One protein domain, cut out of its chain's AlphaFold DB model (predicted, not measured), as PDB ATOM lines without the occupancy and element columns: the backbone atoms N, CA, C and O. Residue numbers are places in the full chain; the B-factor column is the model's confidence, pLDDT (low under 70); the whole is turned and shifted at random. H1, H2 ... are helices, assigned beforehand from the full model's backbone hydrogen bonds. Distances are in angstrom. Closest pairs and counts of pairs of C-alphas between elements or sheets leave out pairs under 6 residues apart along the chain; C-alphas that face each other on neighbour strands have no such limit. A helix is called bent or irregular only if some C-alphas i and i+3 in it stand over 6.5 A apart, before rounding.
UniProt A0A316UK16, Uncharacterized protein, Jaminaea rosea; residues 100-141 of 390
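Overview. This is residues 100 to 141 of the 390 residues of an uncharacterized protein of Jaminaea rosea (UniProt A0A316UK16). H2 and H3 fold back on each other as a short helical hairpin, and H1 crosses H3 at a steep angle, making a corner with H2 where the tight link joins them. The 42 printed residues, with three named helices in the order H1, H2, H3 and no named strand, are all helix in class. The whole is compact, with a radius of gyration of the C-alphas of 9.3 A, and rounded, spanning 24 by 18 by 15 A.

Along the chain. Residues 100 to 104 come before the first named helix. H1, residues 105 to 117, begins at C-alpha 105 (10.244, 23.670, 14.555) and is 18.1 A long from first to last C-alpha. H2, residues 121 to 127, is 10.3 A long. H3, residues 129 to 141, is 18.5 A long and ends at C-alpha 141 (12.989, 5.808, 16.560). H3 is only just irregular: C-alphas 134 and 137 are 6.9 A apart, and its line is a rough one.

Arrangement. H1 and H2 touch only at the corner, with residues 112 to 116 of H1 alone; their closest C-alphas, those of Val 115 and Gly 121, are 5.2 A apart. They run opposite ways at a steep tilt of 61 degrees. H2 and H3 form a helical hairpin and touch, their closest C-alphas, those of Ala 125 and Gln 132, being 4.2 A apart. They run opposite ways at a shallow tilt of 18 degrees. H3 touches H1 with residues 134 to 139 alone, and their closest C-alphas, those of Ala 112 and Leu 135, are 6.2 A apart. H1 and H3 run the same way at a steep tilt of 58 degrees. In H1 every O i to N i+4 pair is within hydrogen-bond range; in H2 2 of 3 are, and in H3 7 of 9.

Size, cuts and confidence. The two C-alphas farthest apart, those of Glu 102 and Ala 141, are 25.7 A apart. The printed part has no cut, and the links from H1 to H2 and from H2 to H3 are tight. The mean pLDDT of the printed part is 85.7, and residues 100 to 101 of this model are under 70.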
ATOM      1  N   MET A 100       1.817  29.822  20.702       58.78
ATOM      2  CA  MET A 100       2.464  28.523  20.927       58.78
ATOM      3  C   MET A 100       2.644  27.757  19.613       58.78
ATOM      4  O   MET A 100       3.687  27.151  19.402       58.78
ATOM      5  N   LEU A 101       1.664  27.804  18.711       66.19
ATOM      6  CA  LEU A 101       1.767  27.170  17.393       66.19
ATOM      7  C   LEU A 101       2.768  27.881  16.462       66.19
ATOM      8  O   LEU A 101       3.262  27.256  15.530       66.19
ATOM      9  N   GLU A 102       3.131  29.134  16.754       77.00
ATOM     10  CA  GLU A 102       4.178  29.906  16.060       77.00
ATOM     11  C   GLU A 102       5.613  29.594  16.535       77.00
ATOM     12  O   GLU A 102       6.570  30.201  16.050       77.00
ATOM     13  N   LEU A 103       5.802  28.667  17.484       79.62
ATOM     14  CA  LEU A 103       7.147  28.289  17.922       79.62
ATOM     15  C   LEU A 103       7.964  27.683  16.761       79.62
ATOM     16  O   LEU A 103       7.427  26.897  15.975       79.62
ATOM     17  N   PRO A 104       9.280  27.970  16.674       86.50
ATOM     18  CA  PRO A 104      10.153  27.339  15.691       86.50
ATOM     19  C   PRO A 104      10.120  25.809  15.786       86.50
ATOM     20  O   PRO A 104      10.031  25.235  16.878       86.50
ATOM     21  N   CYS A 105      10.262  25.132  14.646       78.44
ATOM     22  CA  CYS A 105      10.244  23.670  14.555       78.44
ATOM     23  C   CYS A 105      11.281  22.990  15.471       78.44
ATOM     24  O   CYS A 105      11.092  21.851  15.896       78.44
ATOM     25  N   GLU A 106      12.396  23.654  15.769       84.69
ATOM     26  CA  GLU A 106      13.445  23.187  16.682       84.69
ATOM     27  C   GLU A 106      12.942  23.135  18.125       84.69
ATOM     28  O   GLU A 106      13.208  22.162  18.833       84.69
ATOM     29  N   VAL A 107      12.174  24.147  18.540       88.12
ATOM     30  CA  VAL A 107      11.573  24.225  19.877       88.12
ATOM     31  C   VAL A 107      10.515  23.140  20.021       88.12
ATOM     32  O   VAL A 107      10.545  22.386  20.991       88.12
ATOM     33  N   TRP A 108       9.647  22.982  19.018       86.81
ATOM     34  CA  TRP A 108       8.663  21.900  18.995       86.81
ATOM     35  C   TRP A 108       9.309  20.517  19.038       86.81
ATOM     36  O   TRP A 108       8.860  19.663  19.796       86.81
ATOM     37  N   ARG A 109      10.405  20.296  18.300       85.94
ATOM     38  CA  ARG A 109      11.186  19.052  18.392       85.94
ATOM     39  C   ARG A 109      11.796  18.850  19.779       85.94
ATOM     40  O   ARG A 109      11.820  17.718  20.252       85.94
ATOM     41  N   GLY A 110      12.277  19.912  20.424       88.38
ATOM     42  CA  GLY A 110      12.770  19.869  21.802       88.38
ATOM     43  C   GLY A 110      11.688  19.427  22.787       88.38
ATOM     44  O   GLY A 110      11.884  18.454  23.511       88.38
ATOM     45  N   ILE A 111      10.519  20.074  22.738       88.94
ATOM     46  CA  ILE A 111       9.348  19.721  23.556       88.94
ATOM     47  C   ILE A 111       8.924  18.277  23.278       88.94
ATOM     48  O   ILE A 111       8.743  17.497  24.203       88.94
ATOM     49  N   ALA A 112       8.815  17.895  22.007       89.06
ATOM     50  CA  ALA A 112       8.390  16.563  21.603       89.06
ATOM     51  C   ALA A 112       9.325  15.463  22.129       89.06
ATOM     52  O   ALA A 112       8.847  14.441  22.614       89.06
ATOM     53  N   ARG A 113      10.649  15.674  22.091       89.94
ATOM     54  CA  ARG A 113      11.620  14.733  22.676       89.94
ATOM     55  C   ARG A 113      11.415  14.572  24.173       89.94
ATOM     56  O   ARG A 113      11.444  13.447  24.655       89.94
ATOM     57  N   GLU A 114      11.194  15.672  24.881       91.00
ATOM     58  CA  GLU A 114      10.998  15.645  26.329       91.00
ATOM     59  C   GLU A 114       9.682  14.963  26.711       91.00
ATOM     60  O   GLU A 114       9.659  14.096  27.576       91.00
ATOM     61  N   VAL A 115       8.598  15.254  25.992       91.00
ATOM     62  CA  VAL A 115       7.294  14.606  26.194       91.00
ATOM     63  C   VAL A 115       7.372  13.100  25.921       91.00
ATOM     64  O   VAL A 115       6.808  12.305  26.669       91.00
ATOM     65  N   VAL A 116       8.093  12.680  24.874       88.38
ATOM     66  CA  VAL A 116       8.349  11.253  24.610       88.38
ATOM     67  C   VAL A 116       9.206  10.637  25.718       88.38
ATOM     68  O   VAL A 116       8.909   9.526  26.151       88.38
ATOM     69  N   ARG A 117      10.228  11.350  26.209       86.38
ATOM     70  CA  ARG A 117      11.095  10.905  27.313       86.38
ATOM     71  C   ARG A 117      10.308  10.668  28.605       86.38
ATOM     72  O   ARG A 117      10.606   9.716  29.316       86.38
ATOM     73  N   GLU A 118       9.308  11.501  28.875       89.88
ATOM     74  CA  GLU A 118       8.399  11.382  30.024       89.88
ATOM     75  C   GLU A 118       7.262  10.360  29.804       89.88
ATOM     76  O   GLU A 118       6.473  10.108  30.708       89.88
ATOM     77  N   GLY A 119       7.167   9.739  28.621       87.31
ATOM     78  CA  GLY A 119       6.163   8.712  28.312       87.31
ATOM     79  C   GLY A 119       4.809   9.245  27.825       87.31
ATOM     80  O   GLY A 119       3.941   8.460  27.452       87.31
ATOM     81  N   GLU A 120       4.639  10.563  27.726       89.88
ATOM     82  CA  GLU A 120       3.383  11.215  27.313       89.88
ATOM     83  C   GLU A 120       3.274  11.431  25.792       89.88
ATOM     84  O   GLU A 120       2.293  11.978  25.277       89.88
ATOM     85  N   GLY A 121       4.282  10.996  25.032       88.19
ATOM     86  CA  GLY A 121       4.349  11.204  23.583       88.19
ATOM     87  C   GLY A 121       3.173  10.588  22.823       88.19
ATOM     88  O   GLY A 121       2.639  11.212  21.907       88.19
ATOM     89  N   ALA A 122       2.723   9.394  23.216       85.50
ATOM     90  CA  ALA A 122       1.573   8.748  22.585       85.50
ATOM     91  C   ALA A 122       0.267   9.514  22.856       85.50
ATOM     92  O   ALA A 122      -0.542   9.686  21.944       85.50
ATOM     93  N   THR A 123       0.085  10.018  24.081       87.62
ATOM     94  CA  THR A 123      -1.064  10.846  24.466       87.62
ATOM     95  C   THR A 123      -1.104  12.123  23.635       87.62
ATOM     96  O   THR A 123      -2.123  12.427  23.018       87.62
ATOM     97  N   LEU A 124       0.020  12.840  23.543       85.44
ATOM     98  CA  LEU A 124       0.091  14.096  22.796       85.44
ATOM     99  C   LEU A 124      -0.102  13.890  21.286       85.44
ATOM    100  O   LEU A 124      -0.790  14.682  20.640       85.44
ATOM    101  N   ALA A 125       0.421  12.797  20.725       86.75
ATOM    102  CA  ALA A 125       0.215  12.441  19.322       86.75
ATOM    103  C   ALA A 125      -1.264  12.198  18.970       86.75
ATOM    104  O   ALA A 125      -1.640  12.343  17.809       86.75
ATOM    105  N   ARG A 126      -2.115  11.857  19.951       81.94
ATOM    106  CA  ARG A 126      -3.566  11.679  19.755       81.94
ATOM    107  C   ARG A 126      -4.338  13.000  19.726       81.94
ATOM    108  O   ARG A 126      -5.453  13.028  19.217       81.94
ATOM    109  N   VAL A 127      -3.769  14.086  20.254       87.06
ATOM    110  CA  VAL A 127      -4.468  15.377  20.386       87.06
ATOM    111  C   VAL A 127      -4.630  16.082  19.038       87.06
ATOM    112  O   VAL A 127      -5.649  16.730  18.800       87.06
ATOM    113  N   SER A 128      -3.644  15.984  18.139       85.44
ATOM    114  CA  SER A 128      -3.717  16.610  16.815       85.44
ATOM    115  C   SER A 128      -2.867  15.884  15.772       85.44
ATOM    116  O   SER A 128      -1.892  15.206  16.097       85.44
ATOM    117  N   ARG A 129      -3.201  16.084  14.489       80.25
ATOM    118  CA  ARG A 129      -2.403  15.568  13.363       80.25
ATOM    119  C   ARG A 129      -1.001  16.170  13.317       80.25
ATOM    120  O   ARG A 129      -0.054  15.459  13.004       80.25
ATOM    121  N   ASP A 130      -0.855  17.446  13.657       81.94
ATOM    122  CA  ASP A 130       0.452  18.111  13.651       81.94
ATOM    123  C   ASP A 130       1.380  17.486  14.697       81.94
ATOM    124  O   ASP A 130       2.531  17.158  14.401       81.94
ATOM    125  N   PHE A 131       0.852  17.207  15.895       85.94
ATOM    126  CA  PHE A 131       1.591  16.474  16.920       85.94
ATOM    127  C   PHE A 131       1.866  15.038  16.507       85.94
ATOM    128  O   PHE A 131       2.968  14.551  16.739       85.94
ATOM    129  N   GLN A 132       0.923  14.372  15.845       85.94
ATOM    130  CA  GLN A 132       1.155  13.039  15.305       85.94
ATOM    131  C   GLN A 132       2.339  13.027  14.328       85.94
ATOM    132  O   GLN A 132       3.239  12.200  14.477       85.94
ATOM    133  N   HIS A 133       2.381  13.946  13.361       86.00
ATOM    134  CA  HIS A 133       3.479  14.044  12.395       86.00
ATOM    135  C   HIS A 133       4.818  14.379  13.059       86.00
ATOM    136  O   HIS A 133       5.847  13.824  12.675       86.00
ATOM    137  N   LEU A 134       4.802  15.236  14.080       87.44
ATOM    138  CA  LEU A 134       5.988  15.604  14.849       87.44
ATOM    139  C   LEU A 134       6.518  14.450  15.720       87.44
ATOM    140  O   LEU A 134       7.730  14.251  15.810       87.44
ATOM    141  N   LEU A 135       5.627  13.697  16.370       90.12
ATOM    142  CA  LEU A 135       5.974  12.699  17.387       90.12
ATOM    143  C   LEU A 135       6.188  11.299  16.815       90.12
ATOM    144  O   LEU A 135       6.981  10.548  17.375       90.12
ATOM    145  N   THR A 136       5.539  10.937  15.704       88.69
ATOM    146  CA  THR A 136       5.651   9.586  15.119       88.69
ATOM    147  C   THR A 136       7.105   9.172  14.851       88.69
ATOM    148  O   THR A 136       7.474   8.074  15.265       88.69
ATOM    149  N   PRO A 137       7.971  10.015  14.246       89.50
ATOM    150  CA  PRO A 137       9.380   9.670  14.060       89.50
ATOM    151  C   PRO A 137      10.122   9.437  15.376       89.50
ATOM    152  O   PRO A 137      10.980   8.570  15.444       89.50
ATOM    153  N   LEU A 138       9.785  10.187  16.429       89.88
ATOM    154  CA  LEU A 138      10.437  10.074  17.735       89.88
ATOM    155  C   LEU A 138       9.990   8.812  18.481       89.88
ATOM    156  O   LEU A 138      10.822   8.116  19.055       89.88
ATOM    157  N   LEU A 139       8.694   8.495  18.428       89.88
ATOM    158  CA  LEU A 139       8.114   7.297  19.037       89.88
ATOM    159  C   LEU A 139       8.611   6.015  18.353       89.88
ATOM    160  O   LEU A 139       8.883   5.024  19.024       89.88
ATOM    161  N   LEU A 140       8.765   6.043  17.026       92.69
ATOM    162  CA  LEU A 140       9.260   4.903  16.249       92.69
ATOM    163  C   LEU A 140      10.788   4.828  16.174       92.69
ATOM    164  O   LEU A 140      11.307   3.801  15.762       92.69
ATOM    165  N   ALA A 141      11.528   5.857  16.593       92.94
ATOM    166  CA  ALA A 141      12.989   5.808  16.560       92.94
ATOM    167  C   ALA A 141      13.568   4.696  17.441       92.94
ATOM    168  O   ALA A 141      14.614   4.139  17.103       92.94
TER     169      ALA A 141